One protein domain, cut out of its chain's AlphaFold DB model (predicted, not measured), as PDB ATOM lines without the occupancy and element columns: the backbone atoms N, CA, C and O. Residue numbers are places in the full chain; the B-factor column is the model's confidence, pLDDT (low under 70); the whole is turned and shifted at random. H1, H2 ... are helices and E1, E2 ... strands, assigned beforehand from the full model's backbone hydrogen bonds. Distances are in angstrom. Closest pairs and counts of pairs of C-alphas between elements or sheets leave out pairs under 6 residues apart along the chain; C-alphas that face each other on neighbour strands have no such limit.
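This is residues 133 to 240 and 313 to 322 of the 391 residues of an uncharacterized protein of Ktedonobacteraceae bacterium (UniProt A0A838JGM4). One six-stranded sheet, strongly twisted and curled like part of a barrel, makes the core, with H1 packed near its E1 end and H3 packed at its E6 end. Two stretches with no named element, residues 227 to 240 and 313 to 322, run on beyond these parts. The printed part has 118 residues, with H1 H2 E1 E2 E3 E4 E5 E6 H3 along the chain and the sheet antiparallel in the order E1 E2 E3 E4 E5 E6. The class is mixed, helices and strands, though under half of the residues are in named elements. The whole is compact, with a radius of gyration of the C-alphas of 15.0 A, and only just elongated, with spans of 49 by 32 by 24 A.

The sheet holds E1, residues 157 to 160, E2, 163 to 169, E3, 175 to 182, E4, 189 to 196, E5, 205 to 207, and E6, 213 to 216. It is a meander, each strand the antiparallel neighbour of the one before, and each such pair is a hairpin. N 158 and O 165 join E1 and E2 within hydrogen-bond range at 2.9 A, N 176 and O 168 join E2 and E3 at 2.9 A, N 179 and O 193 join E3 and E4 at 2.9 A, N 196 and O 205 join E4 and E5 at 2.9 A, and N 206 and O 215 join E5 and E6 at 2.8 A. The pairing is staggered: E2 pairs with E1 over residues 163 to 166 and with E3 over 167 to 169. E4 bends by 53 degrees at residue 192. H3, residues 220 to 226, touches edge strand E6, the closest C-alphas being those of Ala 215 and Glu 222, 5.2 A apart. H1, residues 135 to 144, touches edge strand E1, closest at the C-alphas of Leu 135 and Trp 160, 6.5 A. H1 and H3 are on the same face, two layers with helices on one face of a sheet, and are apart from each other. H2, residues 150 to 153, only grazes the sheet and is near H1. In H3 every O i to N i+4 pair is within hydrogen-bond range, in H1 5 of 6 are, and H2 is too short for such a pair.

E3 is 22.6 A from first to last C-alpha, from (104.948, -3.920, 52.972) at Leu 175. E4 is 19.4 A, E2 18.5 A and H1 14.8 A. H1 begins at C-alpha 135, (96.011, 4.641, 57.217), and H3, 10.3 A long, ends at C-alpha 226, (105.926, -4.653, 73.973). H2, E1, E5 and E6 are shorter.

The C-alphas farthest apart, those of Thr 148 and Gln 240, are 50.5 A apart. Residues 241 to 312 are not printed, and C-alphas 240 and 313 are 24.7 A apart across this cut. No link between named elements is long. The mean pLDDT of the printed part is 77.8, and it is under 70 at residues 184 to 190, 220 to 221, 228 to 240 and 313 to 322 of this model.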
ATOM      1  N   MET A 133     100.350  10.004  54.116       88.94
ATOM      2  CA  MET A 133      99.027   9.419  53.908       88.94
ATOM      3  C   MET A 133      98.375   9.051  55.241       88.94
ATOM      4  O   MET A 133      99.052   8.760  56.226       88.94
ATOM      5  N   ARG A 134      97.047   9.007  55.278       89.19
ATOM      6  CA  ARG A 134      96.305   8.385  56.382       89.19
ATOM      7  C   ARG A 134      96.263   6.871  56.195       89.19
ATOM      8  O   ARG A 134      96.246   6.393  55.064       89.19
ATOM      9  N   LEU A 135      96.115   6.111  57.285       88.31
ATOM     10  CA  LEU A 135      96.011   4.641  57.217       88.31
ATOM     11  C   LEU A 135      94.926   4.151  56.252       88.31
ATOM     12  O   LEU A 135      95.165   3.229  55.485       88.31
ATOM     13  N   ARG A 136      93.766   4.815  56.218       87.06
ATOM     14  CA  ARG A 136      92.671   4.467  55.297       87.06
ATOM     15  C   ARG A 136      93.039   4.642  53.819       87.06
ATOM     16  O   ARG A 136      92.553   3.901  52.969       87.06
ATOM     17  N   GLU A 137      93.854   5.649  53.508       88.31
ATOM     18  CA  GLU A 137      94.320   5.906  52.141       88.31
ATOM     19  C   GLU A 137      95.322   4.830  51.720       88.31
ATOM     20  O   GLU A 137      95.208   4.301  50.617       88.31
ATOM     21  N   LEU A 138      96.238   4.455  52.621       91.69
ATOM     22  CA  LEU A 138      97.157   3.341  52.395       91.69
ATOM     23  C   LEU A 138      96.407   2.015  52.212       91.69
ATOM     24  O   LEU A 138      96.701   1.286  51.274       91.69
ATOM     25  N   ASP A 139      95.443   1.711  53.077       90.50
ATOM     26  CA  ASP A 139      94.634   0.489  53.009       90.50
ATOM     27  C   ASP A 139      93.946   0.344  51.639       90.50
ATOM     28  O   ASP A 139      94.119  -0.659  50.949       90.50
ATOM     29  N   THR A 140      93.294   1.419  51.184       90.38
ATOM     30  CA  THR A 140      92.656   1.479  49.857       90.38
ATOM     31  C   THR A 140      93.672   1.299  48.722       90.38
ATOM     32  O   THR A 140      93.379   0.661  47.713       90.38
ATOM     33  N   LEU A 141      94.869   1.877  48.862       90.44
ATOM     34  CA  LEU A 141      95.931   1.779  47.863       90.44
ATOM     35  C   LEU A 141      96.481   0.352  47.764       90.44
ATOM     36  O   LEU A 141      96.711  -0.132  46.659       90.44
ATOM     37  N   LEU A 142      96.662  -0.325  48.898       89.50
ATOM     38  CA  LEU A 142      97.174  -1.694  48.952       89.50
ATOM     39  C   LEU A 142      96.204  -2.719  48.350       89.50
ATOM     40  O   LEU A 142      96.667  -3.732  47.840       89.50
ATOM     41  N   ASP A 143      94.896  -2.456  48.349       88.06
ATOM     42  CA  ASP A 143      93.910  -3.327  47.687       88.06
ATOM     43  C   ASP A 143      94.004  -3.315  46.156       88.06
ATOM     44  O   ASP A 143      93.587  -4.271  45.502       88.06
ATOM     45  N   GLY A 144      94.524  -2.231  45.575       84.50
ATOM     46  CA  GLY A 144      94.565  -2.029  44.127       84.50
ATOM     47  C   GLY A 144      95.962  -2.040  43.513       84.50
ATOM     48  O   GLY A 144      96.075  -1.891  42.295       84.50
ATOM     49  N   ILE A 145      97.020  -2.158  44.319       90.00
ATOM     50  CA  ILE A 145      98.398  -2.045  43.836       90.00
ATOM     51  C   ILE A 145      98.927  -3.378  43.305       90.00
ATOM     52  O   ILE A 145      98.761  -4.424  43.925       90.00
ATOM     53  N   ASP A 146      99.600  -3.331  42.158       88.19
ATOM     54  CA  ASP A 146     100.297  -4.484  41.591       88.19
ATOM     55  C   ASP A 146     101.747  -4.602  42.099       88.19
ATOM     56  O   ASP A 146     102.335  -3.655  42.636       88.19
ATOM     57  N   ASP A 147     102.355  -5.772  41.894       84.56
ATOM     58  CA  ASP A 147     103.739  -6.047  42.302       84.56
ATOM     59  C   ASP A 147     104.761  -5.123  41.623       84.56
ATOM     60  O   ASP A 147     105.828  -4.861  42.177       84.56
ATOM     61  N   THR A 148     104.444  -4.594  40.438       87.75
ATOM     62  CA  THR A 148     105.297  -3.637  39.719       87.75
ATOM     63  C   THR A 148     105.299  -2.249  40.350       87.75
ATOM     64  O   THR A 148     106.314  -1.552  40.299       87.75
ATOM     65  N   SER A 149     104.186  -1.850  40.961       87.50
ATOM     66  CA  SER A 149     103.982  -0.526  41.550       87.50
ATOM     67  C   SER A 149     104.276  -0.515  43.052       87.50
ATOM     68  O   SER A 149     104.697   0.502  43.602       87.50
ATOM     69  N   SER A 150     104.128  -1.662  43.716       87.25
ATOM     70  CA  SER A 150     104.412  -1.869  45.140       87.25
ATOM     71  C   SER A 150     105.786  -1.332  45.603       87.25
ATOM     72  O   SER A 150     105.865  -0.756  46.693       87.25
ATOM     73  N   PRO A 151     106.888  -1.435  44.827       89.31
ATOM     74  CA  PRO A 151     108.184  -0.871  45.208       89.31
ATOM     75  C   PRO A 151     108.187   0.653  45.389       89.31
ATOM     76  O   PRO A 151     108.951   1.148  46.211       89.31
ATOM     77  N   TYR A 152     107.324   1.394  44.686       89.25
ATOM     78  CA  TYR A 152     107.259   2.858  44.785       89.25
ATOM     79  C   TYR A 152     106.599   3.354  46.079       89.25
ATOM     80  O   TYR A 152     106.689   4.542  46.397       89.25
ATOM     81  N   LEU A 153     105.955   2.459  46.840       91.38
ATOM     82  CA  LEU A 153     105.450   2.781  48.174       91.38
ATOM     83  C   LEU A 153     106.558   2.832  49.220       91.38
ATOM     84  O   LEU A 153     106.399   3.515  50.226       91.38
ATOM     85  N   VAL A 154     107.681   2.144  48.996       92.25
ATOM     86  CA  VAL A 154     108.794   2.140  49.948       92.25
ATOM     87  C   VAL A 154     109.338   3.561  50.100       92.25
ATOM     88  O   VAL A 154     109.698   4.213  49.122       92.25
ATOM     89  N   GLY A 155     109.391   4.042  51.340       89.38
ATOM     90  CA  GLY A 155     109.803   5.402  51.681       89.38
ATOM     91  C   GLY A 155     108.684   6.448  51.663       89.38
ATOM     92  O   GLY A 155     108.930   7.588  52.053       89.38
ATOM     93  N   GLN A 156     107.455   6.094  51.273       91.56
ATOM     94  CA  GLN A 156     106.305   6.974  51.497       91.56
ATOM     95  C   GLN A 156     105.967   7.042  52.990       91.56
ATOM     96  O   GLN A 156     106.220   6.100  53.741       91.56
ATOM     97  N   LEU A 157     105.399   8.167  53.420       92.62
ATOM     98  CA  LEU A 157     105.072   8.422  54.820       92.62
ATOM     99  C   LEU A 157     103.600   8.160  55.111       92.62
ATOM    100  O   LEU A 157     102.734   8.460  54.290       92.62
ATOM    101  N   VAL A 158     103.322   7.672  56.314       92.38
ATOM    102  CA  VAL A 158     101.972   7.379  56.793       92.38
ATOM    103  C   VAL A 158     101.821   7.895  58.216       92.38
ATOM    104  O   VAL A 158     102.706   7.706  59.047       92.38
ATOM    105  N   GLU A 159     100.705   8.555  58.504       89.75
ATOM    106  CA  GLU A 159     100.302   8.858  59.873       89.75
ATOM    107  C   GLU A 159      99.688   7.601  60.502       89.75
ATOM    108  O   GLU A 159      98.558   7.220  60.194       89.75
ATOM    109  N   TRP A 160     100.447   6.954  61.375       90.38
ATOM    110  CA  TRP A 160     100.080   5.758  62.112       90.38
ATOM    111  C   TRP A 160      99.869   6.105  63.584       90.38
ATOM    112  O   TRP A 160     100.825   6.389  64.298       90.38
ATOM    113  N   TYR A 161      98.607   6.136  64.025       84.12
ATOM    114  CA  TYR A 161      98.215   6.389  65.421       84.12
ATOM    115  C   TYR A 161      98.997   7.537  66.092       84.12
ATOM    116  O   TYR A 161      99.543   7.395  67.184       84.12
ATOM    117  N   GLY A 162      99.069   8.693  65.419       80.88
ATOM    118  CA  GLY A 162      99.744   9.897  65.919       80.88
ATOM    119  C   GLY A 162     101.261   9.960  65.685       80.88
ATOM    120  O   GLY A 162     101.870  10.999  65.954       80.88
ATOM    121  N   GLN A 163     101.867   8.899  65.150       86.75
ATOM    122  CA  GLN A 163     103.261   8.846  64.711       86.75
ATOM    123  C   GLN A 163     103.341   8.939  63.181       86.75
ATOM    124  O   GLN A 163     102.563   8.308  62.475       86.75
ATOM    125  N   ILE A 164     104.309   9.675  62.634       91.06
ATOM    126  CA  ILE A 164     104.662   9.545  61.214       91.06
ATOM    127  C   ILE A 164     105.640   8.384  61.046       91.06
ATOM    128  O   ILE A 164     106.718   8.397  61.646       91.06
ATOM    129  N   ALA A 165     105.271   7.409  60.223       93.75
ATOM    130  CA  ALA A 165     106.021   6.187  59.971       93.75
ATOM    131  C   ALA A 165     106.303   6.023  58.467       93.75
ATOM    132  O   ALA A 165     105.403   6.253  57.651       93.75
ATOM    133  N   PRO A 166     107.527   5.643  58.064       95.69
ATOM    134  CA  PRO A 166     107.806   5.295  56.681       95.69
ATOM    135  C   PRO A 166     107.333   3.873  56.355       95.69
ATOM    136  O   PRO A 166     107.419   2.959  57.180       95.69
ATOM    137  N   ILE A 167     106.886   3.677  55.116       95.62
ATOM    138  CA  ILE A 167     106.629   2.349  54.560       95.62
ATOM    139  C   ILE A 167     107.969   1.696  54.218       95.62
ATOM    140  O   ILE A 167     108.789   2.265  53.489       95.62
ATOM    141  N   VAL A 168     108.174   0.475  54.694       94.50
ATOM    142  CA  VAL A 168     109.344  -0.350  54.385       94.50
ATOM    143  C   VAL A 168     108.909  -1.725  53.893       94.50
ATOM    144  O   VAL A 168     107.741  -2.098  53.992       94.50
ATOM    145  N   ARG A 169     109.857  -2.477  53.334       92.94
ATOM    146  CA  ARG A 169     109.629  -3.851  52.892       92.94
ATOM    147  C   ARG A 169     110.447  -4.809  53.745       92.94
ATOM    148  O   ARG A 169     111.662  -4.634  53.854       92.94
ATOM    149  N   LEU A 170     109.787  -5.800  54.333       90.06
ATOM    150  CA  LEU A 170     110.452  -6.876  55.064       90.06
ATOM    151  C   LEU A 170     111.127  -7.863  54.103       90.06
ATOM    152  O   LEU A 170     110.851  -7.888  52.901       90.06
ATOM    153  N   GLY A 171     112.012  -8.711  54.635       84.44
ATOM    154  CA  GLY A 171     112.729  -9.718  53.839       84.44
ATOM    155  C   GLY A 171     111.813 -10.749  53.165       84.44
ATOM    156  O   GLY A 171     112.177 -11.307  52.134       84.44
ATOM    157  N   ASN A 172     110.609 -10.959  53.705       84.00
ATOM    158  CA  ASN A 172     109.559 -11.800  53.122       84.00
ATOM    159  C   ASN A 172     108.795 -11.115  51.964       84.00
ATOM    160  O   ASN A 172     107.923 -11.736  51.362       84.00
ATOM    161  N   GLY A 173     109.108  -9.852  51.645       86.81
ATOM    162  CA  GLY A 173     108.463  -9.067  50.593       86.81
ATOM    163  C   GLY A 173     107.254  -8.248  51.049       86.81
ATOM    164  O   GLY A 173     106.754  -7.448  50.261       86.81
ATOM    165  N   GLU A 174     106.808  -8.385  52.294       89.38
ATOM    166  CA  GLU A 174     105.637  -7.691  52.829       89.38
ATOM    167  C   GLU A 174     105.902  -6.191  53.035       89.38
ATOM    168  O   GLU A 174     106.981  -5.795  53.487       89.38
ATOM    169  N   LEU A 175     104.920  -5.354  52.687       93.31
ATOM    170  CA  LEU A 175     104.948  -3.920  52.972       93.31
ATOM    171  C   LEU A 175     104.413  -3.661  54.377       93.31
ATOM    172  O   LEU A 175     103.288  -4.036  54.700       93.31
ATOM    173  N   VAL A 176     105.210  -2.970  55.181       95.44
ATOM    174  CA  VAL A 176     104.927  -2.706  56.594       95.44
ATOM    175  C   VAL A 176     105.254  -1.260  56.938       95.44
ATOM    176  O   VAL A 176     105.988  -0.586  56.211       95.44
ATOM    177  N   LEU A 177     104.741  -0.778  58.064       96.25
ATOM    178  CA  LEU A 177     105.117   0.525  58.611       96.25
ATOM    179  C   LEU A 177     106.227   0.337  59.636       96.25
ATOM    180  O   LEU A 177     106.059  -0.423  60.585       96.25
ATOM    181  N   GLN A 178     107.350   1.029  59.465       94.94
ATOM    182  CA  GLN A 178     108.413   1.036  60.467       94.94
ATOM    183  C   GLN A 178     108.050   2.033  61.571       94.94
ATOM    184  O   GLN A 178     107.983   3.237  61.327       94.94
ATOM    185  N   VAL A 179     107.779   1.530  62.770       92.19
ATOM    186  CA  VAL A 179     107.196   2.300  63.878       92.19
ATOM    187  C   VAL A 179     108.061   2.191  65.126       92.19
ATOM    188  O   VAL A 179     108.829   1.243  65.290       92.19
ATOM    189  N   ASP A 180     107.926   3.165  66.024       87.44
ATOM    190  CA  ASP A 180     108.720   3.225  67.249       87.44
ATOM    191  C   ASP A 180     107.780   3.244  68.443       87.44
ATOM    192  O   ASP A 180     106.898   4.095  68.533       87.44
ATOM    193  N   LEU A 181     107.985   2.316  69.374       81.62
ATOM    194  CA  LEU A 181     107.226   2.292  70.615       81.62
ATOM    195  C   LEU A 181     108.071   2.775  71.783       81.62
ATOM    196  O   LEU A 181     109.242   2.406  71.949       81.62
ATOM    197  N   HIS A 182     107.427   3.570  72.629       75.06
ATOM    198  CA  HIS A 182     108.012   4.146  73.829       75.06
ATOM    199  C   HIS A 182     107.551   3.413  75.059       75.06
ATOM    200  O   HIS A 182     106.379   3.051  75.189       75.06
ATOM    201  N   CYS A 183     108.466   3.281  76.017       72.44
ATOM    202  CA  CYS A 183     108.066   2.774  77.301       72.44
ATOM    203  C   CYS A 183     107.089   3.726  77.986       72.44
ATOM    204  O   CYS A 183     107.401   4.895  78.196       72.44
ATOM    205  N   THR A 184     105.935   3.222  78.418       64.75
ATOM    206  CA  THR A 184     104.948   4.037  79.148       64.75
ATOM    207  C   THR A 184     105.467   4.550  80.491       64.75
ATOM    208  O   THR A 184     104.963   5.549  80.995       64.75
ATOM    209  N   HIS A 185     106.487   3.906  81.071       64.44
ATOM    210  CA  HIS A 185     107.054   4.316  82.354       64.44
ATOM    211  C   HIS A 185     108.164   5.365  82.233       64.44
ATOM    212  O   HIS A 185     108.114   6.381  82.922       64.44
ATOM    213  N   CYS A 186     109.187   5.109  81.414       67.56
ATOM    214  CA  CYS A 186     110.366   5.977  81.319       67.56
ATOM    215  C   CYS A 186     110.411   6.810  80.034       67.56
ATOM    216  O   CYS A 186     111.352   7.579  79.842       67.56
ATOM    217  N   SER A 187     109.448   6.606  79.130       66.88
ATOM    218  CA  SER A 187     109.381   7.215  77.798       66.88
ATOM    219  C   SER A 187     110.593   6.942  76.911       66.88
ATOM    220  O   SER A 187     110.697   7.525  75.839       66.88
ATOM    221  N   GLN A 188     111.494   6.036  77.304       65.75
ATOM    222  CA  GLN A 188     112.575   5.599  76.436       65.75
ATOM    223  C   GLN A 188     111.989   4.679  75.365       65.75
ATOM    224  O   GLN A 188     111.315   3.703  75.715       65.75
ATOM    225  N   PRO A 189     112.241   4.942  74.075       65.56
ATOM    226  CA  PRO A 189     111.946   3.964  73.041       65.56
ATOM    227  C   PRO A 189     112.709   2.679  73.322       65.56
ATOM    228  O   PRO A 189     113.811   2.736  73.873       65.56
ATOM    229  N   HIS A 190     112.149   1.531  72.974       65.69
ATOM    230  CA  HIS A 190     112.773   0.255  73.320       65.69
ATOM    231  C   HIS A 190     113.377  -0.431  72.103       65.69
ATOM    232  O   HIS A 190     114.542  -0.821  72.119       65.69
ATOM    233  N   GLU A 191     112.609  -0.498  71.024       72.56
ATOM    234  CA  GLU A 191     112.978  -1.191  69.803       72.56
ATOM    235  C   GLU A 191     112.171  -0.621  68.633       72.56
ATOM    236  O   GLU A 191     111.149   0.044  68.832       72.56
ATOM    237  N   THR A 192     112.663  -0.852  67.421       83.12
ATOM    238  CA  THR A 192     111.928  -0.545  66.198       83.12
ATOM    239  C   THR A 192     111.022  -1.725  65.882       83.12
ATOM    240  O   THR A 192     111.499  -2.856  65.785       83.12
ATOM    241  N   TYR A 193     109.737  -1.461  65.689       90.06
ATOM    242  CA  TYR A 193     108.738  -2.469  65.354       90.06
ATOM    243  C   TYR A 193     108.238  -2.265  63.927       90.06
ATOM    244  O   TYR A 193     108.456  -1.219  63.308       90.06
ATOM    245  N   TYR A 194     107.543  -3.271  63.407       94.56
ATOM    246  CA  TYR A 194     106.964  -3.223  62.074       94.56
ATOM    247  C   TYR A 194     105.468  -3.501  62.169       94.56
ATOM    248  O   TYR A 194     105.074  -4.595  62.565       94.56
ATOM    249  N   ALA A 195     104.635  -2.513  61.845       95.06
ATOM    250  CA  ALA A 195     103.190  -2.685  61.841       95.06
ATOM    251  C   ALA A 195     102.733  -3.277  60.504       95.06
ATOM    252  O   ALA A 195     102.982  -2.693  59.442       95.06
ATOM    253  N   VAL A 196     102.069  -4.428  60.569       94.75
ATOM    254  CA  VAL A 196     101.534  -5.152  59.410       94.75
ATOM    255  C   VAL A 196     100.046  -4.872  59.242       94.75
ATOM    256  O   VAL A 196      99.340  -4.575  60.210       94.75
ATOM    257  N   ARG A 197      99.574  -4.965  57.998       92.44
ATOM    258  CA  ARG A 197      98.156  -4.842  57.659       92.44
ATOM    259  C   ARG A 197      97.421  -6.118  58.076       92.44
ATOM    260  O   ARG A 197      97.729  -7.200  57.583       92.44
ATOM    261  N   ASP A 198      96.433  -5.987  58.950       86.06
ATOM    262  CA  ASP A 198      95.517  -7.062  59.328       86.06
ATOM    263  C   ASP A 198      94.384  -7.210  58.290       86.06
ATOM    264  O   ASP A 198      94.171  -6.359  57.424       86.06
ATOM    265  N   ARG A 199      93.626  -8.305  58.370       82.38
ATOM    266  CA  ARG A 199      92.528  -8.645  57.449       82.38
ATOM    267  C   ARG A 199      91.400  -7.618  57.428       82.38
ATOM    268  O   ARG A 199      90.658  -7.561  56.454       82.38
ATOM    269  N   ASP A 200      91.242  -6.858  58.508       80.31
ATOM    270  CA  ASP A 200      90.269  -5.770  58.621       80.31
ATOM    271  C   ASP A 200      90.792  -4.431  58.062       80.31
ATOM    272  O   ASP A 200      90.103  -3.417  58.165       80.31
ATOM    273  N   GLY A 201      91.998  -4.423  57.480       82.50
ATOM    274  CA  GLY A 201      92.666  -3.238  56.939       82.50
ATOM    275  C   GLY A 201      93.375  -2.383  57.991       82.50
ATOM    276  O   GLY A 201      93.979  -1.358  57.665       82.50
ATOM    277  N   SER A 202      93.329  -2.778  59.267       83.44
ATOM    278  CA  SER A 202      94.003  -2.056  60.343       83.44
ATOM    279  C   SER A 202      95.491  -2.409  60.417       83.44
ATOM    280  O   SER A 202      95.900  -3.524  60.118       83.44
ATOM    281  N   PHE A 203      96.325  -1.466  60.856       91.00
ATOM    282  CA  PHE A 203      97.765  -1.686  61.048       91.00
ATOM    283  C   PHE A 203      98.079  -1.877  62.533       91.00
ATOM    284  O   PHE A 203      98.846  -1.109  63.116       91.00
ATOM    285  N   CYS A 204      97.388  -2.827  63.172       86.69
ATOM    286  CA  CYS A 204      97.438  -3.003  64.627       86.69
ATOM    287  C   CYS A 204      98.408  -4.081  65.111       86.69
ATOM    288  O   CYS A 204      98.793  -4.080  66.280       86.69
ATOM    289  N   GLN A 205      98.783  -5.007  64.235       92.06
ATOM    290  CA  GLN A 205      99.674  -6.105  64.582       92.06
ATOM    291  C   GLN A 205     101.121  -5.683  64.363       92.06
ATOM    292  O   GLN A 205     101.454  -5.060  63.354       92.06
ATOM    293  N   LEU A 206     101.979  -6.034  65.312       92.75
ATOM    294  CA  LEU A 206     103.405  -5.771  65.272       92.75
ATOM    295  C   LEU A 206     104.169  -7.059  65.027       92.75
ATOM    296  O   LEU A 206     103.903  -8.088  65.652       92.75
ATOM    297  N   VAL A 207     105.169  -6.965  64.163       92.50
ATOM    298  CA  VAL A 207     106.120  -8.032  63.872       92.50
ATOM    299  C   VAL A 207     107.552  -7.537  64.064       92.50
ATOM    300  O   VAL A 207     107.820  -6.332  64.089       92.50
ATOM    301  N   ASN A 208     108.488  -8.473  64.214       88.44
ATOM    302  CA  ASN A 208     109.919  -8.179  64.175       88.44
ATOM    303  C   ASN A 208     110.422  -8.043  62.720       88.44
ATOM    304  O   ASN A 208     109.677  -8.230  61.761       88.44
ATOM    305  N   VAL A 209     111.717  -7.767  62.539       84.50
ATOM    306  CA  VAL A 209     112.341  -7.630  61.204       84.50
ATOM    307  C   VAL A 209     112.248  -8.899  60.335       84.50
ATOM    308  O   VAL A 209     112.354  -8.828  59.113       84.50
ATOM    309  N   GLU A 210     112.040 -10.063  60.952       85.62
ATOM    310  CA  GLU A 210     111.876 -11.358  60.279       85.62
ATOM    311  C   GLU A 210     110.405 -11.640  59.909       85.62
ATOM    312  O   GLU A 210     110.115 -12.672  59.308       85.62
ATOM    313  N   GLY A 211     109.471 -10.744  60.258       86.75
ATOM    314  CA  GLY A 211     108.032 -10.935  60.060       86.75
ATOM    315  C   GLY A 211     107.378 -11.845  61.105       86.75
ATOM    316  O   GLY A 211     106.247 -12.286  60.923       86.75
ATOM    317  N   THR A 212     108.068 -12.147  62.208       90.06
ATOM    318  CA  THR A 212     107.494 -12.929  63.311       90.06
ATOM    319  C   THR A 212     106.595 -12.039  64.159       90.06
ATOM    320  O   THR A 212     107.029 -10.975  64.600       90.06
ATOM    321  N   TYR A 213     105.367 -12.495  64.410       91.94
ATOM    322  CA  TYR A 213     104.396 -11.828  65.275       91.94
ATOM    323  C   TYR A 213     104.951 -11.537  66.672       91.94
ATOM    324  O   TYR A 213     105.566 -12.405  67.296       91.94
ATOM    325  N   LEU A 214     104.692 -10.327  67.164       88.62
ATOM    326  CA  LEU A 214     105.076  -9.871  68.497       88.62
ATOM    327  C   LEU A 214     103.863  -9.523  69.360       88.62
ATOM    328  O   LEU A 214     103.800  -9.969  70.501       88.62
ATOM    329  N   ALA A 215     102.936  -8.714  68.840       86.50
ATOM    330  CA  ALA A 215     101.780  -8.246  69.600       86.50
ATOM    331  C   ALA A 215     100.663  -7.704  68.701       86.50
ATOM    332  O   ALA A 215     100.933  -7.067  67.683       86.50
ATOM    333  N   ASP A 216      99.418  -7.854  69.139       84.50
ATOM    334  CA  ASP A 216      98.272  -7.092  68.664       84.50
ATOM    335  C   ASP A 216      98.041  -5.922  69.611       84.50
ATOM    336  O   ASP A 216      97.657  -6.066  70.774       84.50
ATOM    337  N   MET A 217      98.234  -4.725  69.086       80.19
ATOM    338  CA  MET A 217      98.129  -3.509  69.867       80.19
ATOM    339  C   MET A 217      96.691  -3.136  70.220       80.19
ATOM    340  O   MET A 217      96.466  -2.192  70.969       80.19
ATOM    341  N   ARG A 218      95.687  -3.878  69.761       73.12
ATOM    342  CA  ARG A 218      94.321  -3.777  70.280       73.12
ATOM    343  C   ARG A 218      94.176  -4.506  71.623       73.12
ATOM    344  O   ARG A 218      93.382  -4.080  72.465       73.12
ATOM    345  N   SER A 219      94.985  -5.538  71.874       72.56
ATOM    346  CA  SER A 219      95.025  -6.287  73.135       72.56
ATOM    347  C   SER A 219      95.859  -5.552  74.188       72.56
ATOM    348  O   SER A 219      97.051  -5.315  74.006       72.56
ATOM    349  N   ALA A 220      95.248  -5.183  75.319       64.31
ATOM    350  CA  ALA A 220      95.947  -4.481  76.400       64.31
ATOM    351  C   ALA A 220      97.098  -5.308  76.994       64.31
ATOM    352  O   ALA A 220      98.150  -4.757  77.324       64.31
ATOM    353  N   ASP A 221      96.914  -6.623  77.103       64.38
ATOM    354  CA  ASP A 221      97.925  -7.527  77.646       64.38
ATOM    355  C   ASP A 221      99.137  -7.632  76.717       64.38
ATOM    356  O   ASP A 221     100.272  -7.559  77.184       64.38
ATOM    357  N   GLU A 222      98.911  -7.734  75.407       76.44
ATOM    358  CA  GLU A 222      99.993  -7.799  74.419       76.44
ATOM    359  C   GLU A 222     100.681  -6.445  74.241       76.44
ATOM    360  O   GLU A 222     101.911  -6.380  74.252       76.44
ATOM    361  N   ARG A 223      99.917  -5.341  74.209       75.06
ATOM    362  CA  ARG A 223     100.472  -3.976  74.265       75.06
ATOM    363  C   ARG A 223     101.447  -3.825  75.423       75.06
ATOM    364  O   ARG A 223     102.567  -3.360  75.229       75.06
ATOM    365  N   ASN A 224     101.033  -4.223  76.627       70.06
ATOM    366  CA  ASN A 224     101.849  -4.094  77.833       70.06
ATOM    367  C   ASN A 224     103.142  -4.919  77.764       70.06
ATOM    368  O   ASN A 224     104.121  -4.545  78.399       70.06
ATOM    369  N   GLN A 225     103.186  -6.004  76.990       72.50
ATOM    370  CA  GLN A 225     104.410  -6.788  76.813       72.50
ATOM    371  C   GLN A 225     105.446  -6.070  75.942       72.50
ATOM    372  O   GLN A 225     106.638  -6.175  76.222       72.50
ATOM    373  N   VAL A 226     105.014  -5.316  74.925       76.00
ATOM    374  CA  VAL A 226     105.926  -4.653  73.973       76.00
ATOM    375  C   VAL A 226     106.274  -3.212  74.350       76.00
ATOM    376  O   VAL A 226     107.364  -2.745  74.035       76.00
ATOM    377  N   ILE A 227     105.404  -2.505  75.078       73.31
ATOM    378  CA  ILE A 227     105.663  -1.126  75.540       73.31
ATOM    379  C   ILE A 227     106.358  -1.068  76.908       73.31
ATOM    380  O   ILE A 227     106.528   0.014  77.467       73.31
ATOM    381  N   LEU A 228     106.729  -2.194  77.520       68.94
ATOM    382  CA  LEU A 228     107.444  -2.192  78.797       68.94
ATOM    383  C   LEU A 228     108.923  -2.511  78.601       68.94
ATOM    384  O   LEU A 228     109.317  -3.494  77.986       68.94
ATOM    385  N   CYS A 229     109.746  -1.629  79.157       65.25
ATOM    386  CA  CYS A 229     111.188  -1.656  79.021       65.25
ATOM    387  C   CYS A 229     111.825  -2.614  80.037       65.25
ATOM    388  O   CYS A 229     111.546  -2.517  81.235       65.25
ATOM    389  N   ALA A 230     112.736  -3.487  79.594       61.50
ATOM    390  CA  ALA A 230     113.431  -4.433  80.477       61.50
ATOM    391  C   ALA A 230     114.319  -3.713  81.511       61.50
ATOM    392  O   ALA A 230     114.418  -4.136  82.664       61.50
ATOM    393  N   ALA A 231     114.924  -2.584  81.121       57.50
ATOM    394  CA  ALA A 231     115.803  -1.778  81.977       57.50
ATOM    395  C   ALA A 231     115.068  -1.082  83.136       57.50
ATOM    396  O   ALA A 231     115.676  -0.705  84.132       57.50
ATOM    397  N   CYS A 232     113.753  -0.930  83.021       56.19
ATOM    398  CA  CYS A 232     112.927  -0.225  83.984       56.19
ATOM    399  C   CYS A 232     112.559  -1.104  85.192       56.19
ATOM    400  O   CYS A 232     111.873  -0.636  86.096       56.19
ATOM    401  N   ALA A 233     112.958  -2.388  85.183       49.50
ATOM    402  CA  ALA A 233     112.465  -3.426  86.092       49.50
ATOM    403  C   ALA A 233     110.923  -3.505  86.148       49.50
ATOM    404  O   ALA A 233     110.350  -4.080  87.075       49.50
ATOM    405  N   CYS A 234     110.245  -2.952  85.136       48.66
ATOM    406  CA  CYS A 234     108.816  -3.097  84.940       48.66
ATOM    407  C   CYS A 234     108.566  -4.540  84.515       48.66
ATOM    408  O   CYS A 234     108.601  -4.858  83.331       48.66
ATOM    409  N   GLN A 235     108.324  -5.434  85.471       45.81
ATOM    410  CA  GLN A 235     107.599  -6.660  85.152       45.81
ATOM    411  C   GLN A 235     106.272  -6.238  84.494       45.81
ATOM    412  O   GLN A 235     105.685  -5.252  84.963       45.81
ATOM    413  N   PRO A 236     105.784  -6.922  83.440       44.50
ATOM    414  CA  PRO A 236     104.395  -6.780  83.034       44.50
ATOM    415  C   PRO A 236     103.563  -7.076  84.274       44.50
ATOM    416  O   PRO A 236     103.519  -8.205  84.754       44.50
ATOM    417  N   ILE A 237     103.022  -6.021  84.879       37.97
ATOM    418  CA  ILE A 237     102.259  -6.126  86.111       37.97
ATOM    419  C   ILE A 237     101.029  -6.955  85.729       37.97
ATOM    420  O   ILE A 237     100.242  -6.466  84.915       37.97
ATOM    421  N   PRO A 238     100.862  -8.189  86.249       39.16
ATOM    422  CA  PRO A 238      99.709  -9.010  85.895       39.16
ATOM    423  C   PRO A 238      98.437  -8.197  86.153       39.16
ATOM    424  O   PRO A 238      98.401  -7.476  87.148       39.16
ATOM    425  N   HIS A 239      97.416  -8.286  85.295       40.25
ATOM    426  CA  HIS A 239      96.196  -7.452  85.332       40.25
ATOM    427  C   HIS A 239      95.642  -7.207  86.761       40.25
ATOM    428  O   HIS A 239      95.272  -6.093  87.128       40.25
ATOM    429  N   GLN A 240      95.705  -8.230  87.618       32.84
ATOM    430  CA  GLN A 240      95.362  -8.208  89.051       32.84
ATOM    431  C   GLN A 240      96.107  -7.162  89.921       32.84
ATOM    432  O   GLN A 240      95.551  -6.675  90.900       32.84
ATOM    433  N   LEU A 313      94.410   6.222  70.589       61.62
ATOM    434  CA  LEU A 313      94.188   6.286  69.141       61.62
ATOM    435  C   LEU A 313      93.919   4.914  68.510       61.62
ATOM    436  O   LEU A 313      93.494   4.855  67.356       61.62
ATOM    437  N   TRP A 314      94.167   3.826  69.237       63.59
ATOM    438  CA  TRP A 314      94.050   2.470  68.710       63.59
ATOM    439  C   TRP A 314      92.598   1.996  68.733       63.59
ATOM    440  O   TRP A 314      91.878   2.261  69.701       63.59
ATOM    441  N   PRO A 315      92.142   1.277  67.694       59.44
ATOM    442  CA  PRO A 315      90.800   0.726  67.697       59.44
ATOM    443  C   PRO A 315      90.646  -0.286  68.843       59.44
ATOM    444  O   PRO A 315      91.611  -0.959  69.220       59.44
ATOM    445  N   PRO A 316      89.435  -0.431  69.403       51.22
ATOM    446  CA  PRO A 316      89.173  -1.480  70.375       51.22
ATOM    447  C   PRO A 316      89.392  -2.853  69.726       51.22
ATOM    448  O   PRO A 316      89.047  -3.059  68.561       51.22
ATOM    449  N   HIS A 317      89.946  -3.804  70.479       46.19
ATOM    450  CA  HIS A 317      90.024  -5.199  70.041       46.19
ATOM    451  C   HIS A 317      88.610  -5.699  69.715       46.19
ATOM    452  O   HIS A 317      87.680  -5.379  70.468       46.19
ATOM    453  N   PRO A 318      88.417  -6.483  68.639       45.03
ATOM    454  CA  PRO A 318      87.100  -7.003  68.259       45.03
ATOM    455  C   PRO A 318      86.412  -7.774  69.400       45.03
ATOM    456  O   PRO A 318      85.191  -7.716  69.534       45.03
ATOM    457  N   ASP A 319      87.203  -8.396  70.281       40.84
ATOM    458  CA  ASP A 319      86.721  -9.070  71.497       40.84
ATOM    459  C   ASP A 319      86.718  -8.197  72.769       40.84
ATOM    460  O   ASP A 319      86.136  -8.584  73.783       40.84
ATOM    461  N   THR A 320      87.301  -6.992  72.744       35.12
ATOM    462  CA  THR A 320      87.130  -6.019  73.836       35.12
ATOM    463  C   THR A 320      85.854  -5.219  73.607       35.12
ATOM    464  O   THR A 320      85.866  -4.095  73.102       35.12
ATOM    465  N   LYS A 321      84.719  -5.783  74.028       27.17
ATOM    466  CA  LYS A 321      83.549  -4.968  74.374       27.17
ATOM    467  C   LYS A 321      83.965  -4.094  75.555       27.17
ATOM    468  O   LYS A 321      84.022  -4.584  76.680       27.17
ATOM    469  N   TRP A 322      84.329  -2.841  75.301       28.70
ATOM    470  CA  TRP A 322      84.727  -1.938  76.375       28.70
ATOM    471  C   TRP A 322      83.647  -1.882  77.455       28.70
ATOM    472  O   TRP A 322      82.456  -1.706  77.182       28.70
TER     473      TRP A 322